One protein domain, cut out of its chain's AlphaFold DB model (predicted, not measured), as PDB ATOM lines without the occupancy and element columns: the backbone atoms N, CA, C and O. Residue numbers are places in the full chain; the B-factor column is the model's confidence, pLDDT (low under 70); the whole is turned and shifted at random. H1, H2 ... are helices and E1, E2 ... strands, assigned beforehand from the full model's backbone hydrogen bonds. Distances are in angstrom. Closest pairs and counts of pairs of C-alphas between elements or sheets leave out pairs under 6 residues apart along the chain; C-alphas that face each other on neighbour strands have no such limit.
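What this domain is: This is residues 4 to 74 of the 74 residues of an uncharacterized protein of Kamptonema sp. SIO4C4 (UniProt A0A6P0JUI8). Two helices cover one face of a small three-stranded sheet, two layers in which residues 19 to 29 of H1 pack on H2; residues 4 to 17 of H1 stick out and make the length. The 71 printed residues include H1, E1, E2, E3, H2 in that order, class mixed, the strands an antiparallel meander, each beside the one before. The whole is only just loose, close to compact, radius of gyration of the C-alphas 13.6 A, spanning 45 by 28 by 16 A.

How they stand to each other: Start at H1, residues 4 to 31, over E1, residues 37 to 41, at a height over the sheet of 11.1 A. E2, residues 44 to 49, forms hairpins with E1, N 39 to O 46 3.0 A, and with E3, residues 52 to 56, N 47 to O 54 2.9 A. On the same face, H2, residues 58 to 73, lies over E2 and E3. H1 touches H2 with residues 19 to 29 alone, closest C-alphas Leu 22 and Gln 62, 5.4 A, the same way, a tilt of 36 degrees, only just steep. In both helices every O i to N i+4 pair is within hydrogen-bond range.

Where its parts are: Find C-alpha 4 at (4.931, 32.552, 8.061); H1 runs 41.0 A from there. E1, E2 and E3 measure 13.0 A, 15.8 A and 12.9 A; H2, 22.8 A, ends at C-alpha 73, (-2.576, 11.866, -28.921).

The domain as a whole: The C-alphas of Glu 4 and Gly 51, the two farthest apart, are 45.3 A apart. The printed part has no cut and its links are tight. Look for pLDDT under 70 at residues 5, 8 to 9 and 14.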
ATOM      1  N   GLU A   4       5.659  31.715   9.015       74.12
ATOM      2  CA  GLU A   4       4.931  32.552   8.061       74.12
ATOM      3  C   GLU A   4       5.777  32.905   6.827       74.12
ATOM      4  O   GLU A   4       5.279  32.848   5.704       74.12
ATOM      5  N   GLN A   5       7.074  33.179   7.006       69.75
ATOM      6  CA  GLN A   5       7.995  33.428   5.890       69.75
ATOM      7  C   GLN A   5       8.207  32.166   5.049       69.75
ATOM      8  O   GLN A   5       8.274  32.252   3.824       69.75
ATOM      9  N   VAL A   6       8.266  30.995   5.690       74.31
ATOM     10  CA  VAL A   6       8.372  29.705   4.991       74.31
ATOM     11  C   VAL A   6       7.115  29.432   4.161       74.31
ATOM     12  O   VAL A   6       7.227  29.037   3.004       74.31
ATOM     13  N   ARG A   7       5.915  29.698   4.698       71.75
ATOM     14  CA  ARG A   7       4.652  29.552   3.948       71.75
ATOM     15  C   ARG A   7       4.582  30.483   2.737       71.75
ATOM     16  O   ARG A   7       4.284  30.019   1.645       71.75
ATOM     17  N   GLN A   8       4.934  31.757   2.904       68.25
ATOM     18  CA  GLN A   8       4.931  32.723   1.799       68.25
ATOM     19  C   GLN A   8       5.918  32.346   0.681       68.25
ATOM     20  O   GLN A   8       5.617  32.526  -0.501       68.25
ATOM     21  N   GLN A   9       7.089  31.806   1.036       68.62
ATOM     22  CA  GLN A   9       8.063  31.305   0.060       68.62
ATOM     23  C   GLN A   9       7.512  30.102  -0.714       68.62
ATOM     24  O   GLN A   9       7.564  30.101  -1.942       68.62
ATOM     25  N   LEU A  10       6.913  29.133  -0.015       70.25
ATOM     26  CA  LEU A  10       6.293  27.959  -0.637       70.25
ATOM     27  C   LEU A  10       5.142  28.339  -1.581       70.25
ATOM     28  O   LEU A  10       5.066  27.813  -2.691       70.25
ATOM     29  N   ASP A  11       4.281  29.277  -1.180       74.19
ATOM     30  CA  ASP A  11       3.179  29.761  -2.020       74.19
ATOM     31  C   ASP A  11       3.711  30.440  -3.290       74.19
ATOM     32  O   ASP A  11       3.215  30.205  -4.393       74.19
ATOM     33  N   THR A  12       4.772  31.240  -3.157       70.19
ATOM     34  CA  THR A  12       5.409  31.929  -4.289       70.19
ATOM     35  C   THR A  12       6.025  30.941  -5.280       70.19
ATOM     36  O   THR A  12       5.818  31.066  -6.490       70.19
ATOM     37  N   GLU A  13       6.757  29.942  -4.785       70.00
ATOM     38  CA  GLU A  13       7.345  28.890  -5.623       70.00
ATOM     39  C   GLU A  13       6.264  28.084  -6.349       70.00
ATOM     40  O   GLU A  13       6.380  27.828  -7.549       70.00
ATOM     41  N   MET A  14       5.173  27.751  -5.656       67.81
ATOM     42  CA  MET A  14       4.043  27.024  -6.232       67.81
ATOM     43  C   MET A  14       3.356  27.820  -7.347       67.81
ATOM     44  O   MET A  14       3.045  27.267  -8.405       67.81
ATOM     45  N   ILE A  15       3.171  29.129  -7.150       70.81
ATOM     46  CA  ILE A  15       2.631  30.027  -8.176       70.81
ATOM     47  C   ILE A  15       3.541  30.024  -9.411       70.81
ATOM     48  O   ILE A  15       3.051  29.825 -10.524       70.81
ATOM     49  N   MET A  16       4.859  30.175  -9.237       72.19
ATOM     50  CA  MET A  16       5.805  30.144 -10.361       72.19
ATOM     51  C   MET A  16       5.777  28.805 -11.111       72.19
ATOM     52  O   MET A  16       5.774  28.796 -12.343       72.19
ATOM     53  N   MET A  17       5.716  27.678 -10.395       70.88
ATOM     54  CA  MET A  17       5.622  26.350 -11.014       70.88
ATOM     55  C   MET A  17       4.348  26.194 -11.851       70.88
ATOM     56  O   MET A  17       4.415  25.682 -12.970       70.88
ATOM     57  N   ASN A  18       3.207  26.674 -11.353       73.81
ATOM     58  CA  ASN A  18       1.940  26.617 -12.086       73.81
ATOM     59  C   ASN A  18       1.975  27.468 -13.362       73.81
ATOM     60  O   ASN A  18       1.549  26.999 -14.418       73.81
ATOM     61  N   PHE A  19       2.541  28.678 -13.304       77.38
ATOM     62  CA  PHE A  19       2.712  29.514 -14.496       77.38
ATOM     63  C   PHE A  19       3.651  28.876 -15.524       77.38
ATOM     64  O   PHE A  19       3.323  28.853 -16.713       77.38
ATOM     65  N   ASN A  20       4.773  28.301 -15.080       85.75
ATOM     66  CA  ASN A  20       5.693  27.584 -15.966       85.75
ATOM     67  C   ASN A  20       4.991  26.409 -16.653       85.75
ATOM     68  O   ASN A  20       5.085  26.253 -17.869       85.75
ATOM     69  N   ARG A  21       4.216  25.625 -15.894       90.75
ATOM     70  CA  ARG A  21       3.493  24.480 -16.444       90.75
ATOM     71  C   ARG A  21       2.438  24.893 -17.467       90.75
ATOM     72  O   ARG A  21       2.270  24.222 -18.485       90.75
ATOM     73  N   LEU A  22       1.723  25.982 -17.203       93.94
ATOM     74  CA  LEU A  22       0.710  26.504 -18.112       93.94
ATOM     75  C   LEU A  22       1.332  27.002 -19.426       93.94
ATOM     76  O   LEU A  22       0.827  26.689 -20.505       93.94
ATOM     77  N   TYR A  23       2.473  27.689 -19.335       94.00
ATOM     78  CA  TYR A  23       3.238  28.139 -20.495       94.00
ATOM     79  C   TYR A  23       3.733  26.968 -21.361       94.00
ATOM     80  O   TYR A  23       3.600  27.001 -22.587       94.00
ATOM     81  N   GLU A  24       4.249  25.902 -20.740       96.31
ATOM     82  CA  GLU A  24       4.665  24.675 -21.436       96.31
ATOM     83  C   GLU A  24       3.508  24.013 -22.189       96.31
ATOM     84  O   GLU A  24       3.642  23.709 -23.374       96.31
ATOM     85  N   LEU A  25       2.363  23.824 -21.524       97.19
ATOM     86  CA  LEU A  25       1.170  23.229 -22.134       97.19
ATOM     87  C   LEU A  25       0.656  24.072 -23.303       97.19
ATOM     88  O   LEU A  25       0.296  23.530 -24.347       97.19
ATOM     89  N   GLY A  26       0.648  25.396 -23.151       97.31
ATOM     90  CA  GLY A  26       0.256  26.302 -24.223       97.31
ATOM     91  C   GLY A  26       1.167  26.167 -25.443       97.31
ATOM     92  O   GLY A  26       0.686  26.058 -26.570       97.31
ATOM     93  N   ASN A  27       2.484  26.110 -25.232       97.88
ATOM     94  CA  ASN A  27       3.445  25.935 -26.323       97.88
ATOM     95  C   ASN A  27       3.322  24.567 -26.991       97.88
ATOM     96  O   ASN A  27       3.377  24.489 -28.218       97.88
ATOM     97  N   GLN A  28       3.109  23.506 -26.214       97.88
ATOM     98  CA  GLN A  28       2.865  22.173 -26.760       97.88
ATOM     99  C   GLN A  28       1.595  22.157 -27.624       97.88
ATOM    100  O   GLN A  28       1.617  21.646 -28.741       97.88
ATOM    101  N   ALA A  29       0.507  22.783 -27.165       97.94
ATOM    102  CA  ALA A  29      -0.730  22.881 -27.938       97.94
ATOM    103  C   ALA A  29      -0.556  23.683 -29.247       97.94
ATOM    104  O   ALA A  29      -1.159  23.320 -30.259       97.94
ATOM    105  N   ILE A  30       0.287  24.727 -29.261       97.75
ATOM    106  CA  ILE A  30       0.667  25.443 -30.497       97.75
ATOM    107  C   ILE A  30       1.456  24.521 -31.434       97.75
ATOM    108  O   ILE A  30       1.154  24.454 -32.623       97.75
ATOM    109  N   GLN A  31       2.456  23.801 -30.918       97.25
ATOM    110  CA  GLN A  31       3.293  22.895 -31.717       97.25
ATOM    111  C   GLN A  31       2.482  21.770 -32.371       97.25
ATOM    112  O   GLN A  31       2.782  21.377 -33.497       97.25
ATOM    113  N   LEU A  32       1.438  21.293 -31.693       96.50
ATOM    114  CA  LEU A  32       0.493  20.303 -32.214       96.50
ATOM    115  C   LEU A  32      -0.572  20.904 -33.152       96.50
ATOM    116  O   LEU A  32      -1.393  20.169 -33.693       96.50
ATOM    117  N   GLY A  33      -0.596  22.228 -33.347       96.44
ATOM    118  CA  GLY A  33      -1.588  22.912 -34.183       96.44
ATOM    119  C   GLY A  33      -3.005  22.934 -33.594       96.44
ATOM    120  O   GLY A  33      -3.965  23.173 -34.324       96.44
ATOM    121  N   LEU A  34      -3.152  22.684 -32.288       97.12
ATOM    122  CA  LEU A  34      -4.448  22.597 -31.598       97.12
ATOM    123  C   LEU A  34      -5.014  23.974 -31.235       97.12
ATOM    124  O   LEU A  34      -6.231  24.134 -31.102       97.12
ATOM    125  N   ILE A  35      -4.131  24.957 -31.056       98.00
ATOM    126  CA  ILE A  35      -4.449  26.364 -30.795       98.00
ATOM    127  C   ILE A  35      -3.515  27.256 -31.620       98.00
ATOM    128  O   ILE A  35      -2.404  26.861 -31.963       98.00
ATOM    129  N   ALA A  36      -3.953  28.476 -31.914       97.56
ATOM    130  CA  ALA A  36      -3.167  29.472 -32.639       97.56
ATOM    131  C   ALA A  36      -2.252  30.301 -31.721       97.56
ATOM    132  O   ALA A  36      -1.269  30.873 -32.187       97.56
ATOM    133  N   GLY A  37      -2.572  30.396 -30.429       96.50
ATOM    134  CA  GLY A  37      -1.827  31.218 -29.483       96.50
ATOM    135  C   GLY A  37      -2.404  31.167 -28.075       96.50
ATOM    136  O   GLY A  37      -3.524  30.697 -27.867       96.50
ATOM    137  N   HIS A  38      -1.633  31.660 -27.109       97.50
ATOM    138  CA  HIS A  38      -2.053  31.782 -25.717       97.50
ATOM    139  C   HIS A  38      -1.342  32.950 -25.022       97.50
ATOM    140  O   HIS A  38      -0.302  33.413 -25.496       97.50
ATOM    141  N   GLY A  39      -1.904  33.434 -23.915       94.75
ATOM    142  CA  GLY A  39      -1.307  34.513 -23.129       94.75
ATOM    143  C   GLY A  39      -2.021  34.759 -21.803       94.75
ATOM    144  O   GLY A  39      -3.150  34.325 -21.606       94.75
ATOM    145  N   PHE A  40      -1.358  35.464 -20.886       91.75
ATOM    146  CA  PHE A  40      -1.944  35.876 -19.611       91.75
ATOM    147  C   PHE A  40      -2.140  37.393 -19.592       91.75
ATOM    148  O   PHE A  40      -1.169  38.147 -19.678       91.75
ATOM    149  N   GLN A  41      -3.388  37.839 -19.454       88.19
ATOM    150  CA  GLN A  41      -3.754  39.251 -19.426       88.19
ATOM    151  C   GLN A  41      -4.851  39.500 -18.385       88.19
ATOM    152  O   GLN A  41      -5.866  38.812 -18.335       88.19
ATOM    153  N   GLY A  42      -4.656  40.512 -17.533       86.75
ATOM    154  CA  GLY A  42      -5.694  40.972 -16.599       86.75
ATOM    155  C   GLY A  42      -6.130  39.944 -15.547       86.75
ATOM    156  O   GLY A  42      -7.272  39.991 -15.103       86.75
ATOM    157  N   GLY A  43      -5.255  39.009 -15.161       88.00
ATOM    158  CA  GLY A  43      -5.592  37.938 -14.213       88.00
ATOM    159  C   GLY A  43      -6.206  36.695 -14.861       88.00
ATOM    160  O   GLY A  43      -6.422  35.696 -14.178       88.00
ATOM    161  N   MET A  44      -6.450  36.738 -16.171       93.62
ATOM    162  CA  MET A  44      -7.050  35.652 -16.932       93.62
ATOM    163  C   MET A  44      -6.074  35.121 -17.973       93.62
ATOM    164  O   MET A  44      -5.191  35.828 -18.458       93.62
ATOM    165  N   TYR A  45      -6.250  33.854 -18.319       95.75
ATOM    166  CA  TYR A  45      -5.527  33.213 -19.397       95.75
ATOM    167  C   TYR A  45      -6.399  33.163 -20.647       95.75
ATOM    168  O   TYR A  45      -7.567  32.769 -20.586       95.75
ATOM    169  N   GLU A  46      -5.825  33.564 -21.771       97.25
ATOM    170  CA  GLU A  46      -6.461  33.594 -23.079       97.25
ATOM    171  C   GLU A  46      -5.877  32.491 -23.958       97.25
ATOM    172  O   GLU A  46      -4.661  32.299 -24.020       97.25
ATOM    173  N   ILE A  47      -6.750  31.762 -24.647       97.69
ATOM    174  CA  ILE A  47      -6.398  30.705 -25.597       97.69
ATOM    175  C   ILE A  47      -7.105  31.009 -26.914       97.69
ATOM    176  O   ILE A  47      -8.331  31.068 -26.963       97.69
ATOM    177  N   LEU A  48      -6.336  31.175 -27.988       97.56
ATOM    178  CA  LEU A  48      -6.862  31.403 -29.330       97.56
ATOM    179  C   LEU A  48      -7.058  30.064 -30.034       97.56
ATOM    180  O   LEU A  48      -6.086  29.418 -30.423       97.56
ATOM    181  N   LYS A  49      -8.305  29.641 -30.232       95.81
ATOM    182  CA  LYS A  49      -8.642  28.369 -30.880       95.81
ATOM    183  C   LYS A  49      -9.728  28.590 -31.922       95.81
ATOM    184  O   LYS A  49     -10.746  29.196 -31.628       95.81
ATOM    185  N   ASN A  50      -9.521  28.083 -33.140       92.56
ATOM    186  CA  ASN A  50     -10.499  28.163 -34.236       92.56
ATOM    187  C   ASN A  50     -11.022  29.588 -34.531       92.56
ATOM    188  O   ASN A  50     -12.165  29.755 -34.941       92.56
ATOM    189  N   GLY A  51     -10.189  30.614 -34.331       91.88
ATOM    190  CA  GLY A  51     -10.573  32.018 -34.531       91.88
ATOM    191  C   GLY A  51     -11.312  32.663 -33.353       91.88
ATOM    192  O   GLY A  51     -11.640  33.843 -33.432       91.88
ATOM    193  N   GLU A  52     -11.531  31.932 -32.260       94.69
ATOM    194  CA  GLU A  52     -12.160  32.430 -31.036       94.69
ATOM    195  C   GLU A  52     -11.140  32.552 -29.898       94.69
ATOM    196  O   GLU A  52     -10.202  31.756 -29.792       94.69
ATOM    197  N   ALA A  53     -11.336  33.549 -29.033       94.94
ATOM    198  CA  ALA A  53     -10.566  33.720 -27.806       94.94
ATOM    199  C   ALA A  53     -11.350  33.144 -26.622       94.94
ATOM    200  O   ALA A  53     -12.414  33.648 -26.259       94.94
ATOM    201  N   LEU A  54     -10.820  32.082 -26.021       96.56
ATOM    202  CA  LEU A  54     -11.342  31.504 -24.790       96.56
ATOM    203  C   LEU A  54     -10.591  32.110 -23.607       96.56
ATOM    204  O   LEU A  54      -9.382  31.924 -23.485       96.56
ATOM    205  N   THR A  55     -11.312  32.798 -22.729       96.06
ATOM    206  CA  THR A  55     -10.749  33.432 -21.532       96.06
ATOM    207  C   THR A  55     -11.178  32.661 -20.286       96.06
ATOM    208  O   THR A  55     -12.371  32.456 -20.059       96.06
ATOM    209  N   MET A  56     -10.223  32.225 -19.468       96.50
ATOM    210  CA  MET A  56     -10.488  31.423 -18.264       96.50
ATOM    211  C   MET A  56      -9.413  31.627 -17.187       96.50
ATOM    212  O   MET A  56      -8.401  32.278 -17.435       96.50
ATOM    213  N   SER A  57      -9.632  31.109 -15.973       94.88
ATOM    214  CA  SER A  57      -8.603  31.171 -14.925       94.88
ATOM    215  C   SER A  57      -7.379  30.324 -15.310       94.88
ATOM    216  O   SER A  57      -7.534  29.359 -16.070       94.88
ATOM    217  N   PRO A  58      -6.176  30.616 -14.780       92.69
ATOM    218  CA  PRO A  58      -4.986  29.798 -15.016       92.69
ATOM    219  C   PRO A  58      -5.189  28.302 -14.727       92.69
ATOM    220  O   PRO A  58      -4.773  27.464 -15.526       92.69
ATOM    221  N   GLU A  59      -5.889  27.947 -13.644       92.06
ATOM    222  CA  GLU A  59      -6.138  26.540 -13.291       92.06
ATOM    223  C   GLU A  59      -7.061  25.854 -14.308       92.06
ATOM    224  O   GLU A  59      -6.859  24.695 -14.695       92.06
ATOM    225  N   THR A  60      -8.069  26.592 -14.779       95.50
ATOM    226  CA  THR A  60      -9.000  26.113 -15.804       95.50
ATOM    227  C   THR A  60      -8.275  25.937 -17.137       95.50
ATOM    228  O   THR A  60      -8.440  24.906 -17.790       95.50
ATOM    229  N   ALA A  61      -7.410  26.887 -17.505       96.56
ATOM    230  CA  ALA A  61      -6.600  26.831 -18.719       96.56
ATOM    231  C   ALA A  61      -5.629  25.648 -18.707       96.56
ATOM    232  O   ALA A  61      -5.507  24.942 -19.707       96.56
ATOM    233  N   GLN A  62      -4.995  25.374 -17.564       95.88
ATOM    234  CA  GLN A  62      -4.096  24.232 -17.411       95.88
ATOM    235  C   GLN A  62      -4.833  22.909 -17.646       95.88
ATOM    236  O   GLN A  62      -4.357  22.050 -18.392       95.88
ATOM    237  N   THR A  63      -6.015  22.761 -17.042       96.56
ATOM    238  CA  THR A  63      -6.860  21.570 -17.207       96.56
ATOM    239  C   THR A  63      -7.336  21.426 -18.652       96.56
ATOM    240  O   THR A  63      -7.269  20.337 -19.224       96.56
ATOM    241  N   TYR A  64      -7.768  22.531 -19.260       97.31
ATOM    242  CA  TYR A  64      -8.227  22.579 -20.643       97.31
ATOM    243  C   TYR A  64      -7.134  22.159 -21.631       97.31
ATOM    244  O   TYR A  64      -7.361  21.271 -22.450       97.31
ATOM    245  N   LEU A  65      -5.943  22.761 -21.539       97.38
ATOM    246  CA  LEU A  65      -4.829  22.479 -22.448       97.38
ATOM    247  C   LEU A  65      -4.333  21.043 -22.300       97.38
ATOM    248  O   LEU A  65      -4.081  20.386 -23.305       97.38
ATOM    249  N   LYS A  66      -4.250  20.533 -21.064       97.38
ATOM    250  CA  LYS A  66      -3.887  19.134 -20.817       97.38
ATOM    251  C   LYS A  66      -4.859  18.178 -21.513       97.38
ATOM    252  O   LYS A  66      -4.419  17.324 -22.271       97.38
ATOM    253  N   LYS A  67      -6.167  18.366 -21.308       97.25
ATOM    254  CA  LYS A  67      -7.205  17.536 -21.937       97.25
ATOM    255  C   LYS A  67      -7.162  17.632 -23.462       97.25
ATOM    256  O   LYS A  67      -7.281  16.623 -24.140       97.25
ATOM    257  N   LEU A  68      -6.958  18.838 -23.991       96.44
ATOM    258  CA  LEU A  68      -6.873  19.078 -25.430       96.44
ATOM    259  C   LEU A  68      -5.699  18.328 -26.078       96.44
ATOM    260  O   LEU A  68      -5.847  17.810 -27.179       96.44
ATOM    261  N   ILE A  69      -4.549  18.278 -25.402       97.12
ATOM    262  CA  ILE A  69      -3.366  17.536 -25.854       97.12
ATOM    263  C   ILE A  69      -3.613  16.026 -25.766       97.12
ATOM    264  O   ILE A  69      -3.376  15.321 -26.740       97.12
ATOM    265  N   GLU A  70      -4.144  15.543 -24.638       96.62
ATOM    266  CA  GLU A  70      -4.465  14.120 -24.445       96.62
ATOM    267  C   GLU A  70      -5.458  13.603 -25.502       96.62
ATOM    268  O   GLU A  70      -5.302  12.496 -26.007       96.62
ATOM    269  N   GLU A  71      -6.453  14.412 -25.879       95.12
ATOM    270  CA  GLU A  71      -7.419  14.084 -26.938       95.12
ATOM    271  C   GLU A  71      -6.797  14.024 -28.342       95.12
ATOM    272  O   GLU A  71      -7.360  13.373 -29.218       95.12
ATOM    273  N   ALA A  72      -5.674  14.704 -28.578       91.88
ATOM    274  CA  ALA A  72      -4.990  14.724 -29.871       91.88
ATOM    275  C   ALA A  72      -3.991  13.569 -30.050       91.88
ATOM    276  O   ALA A  72      -3.635  13.233 -31.178       91.88
ATOM    277  N   GLU A  73      -3.516  12.994 -28.944       85.19
ATOM    278  CA  GLU A  73      -2.576  11.866 -28.921       85.19
ATOM    279  C   GLU A  73      -3.280  10.493 -28.879       85.19
ATOM    280  O   GLU A  73      -2.611   9.466 -29.019       85.19
ATOM    281  N   ALA A  74      -4.605  10.472 -28.687       75.75
ATOM    282  CA  ALA A  74      -5.451   9.274 -28.643       75.75
ATOM    283  C   ALA A  74      -5.913   8.810 -30.035       75.75
ATOM    284  O   ALA A  74      -5.933   7.575 -30.254       75.75
TER     285      ALA A  74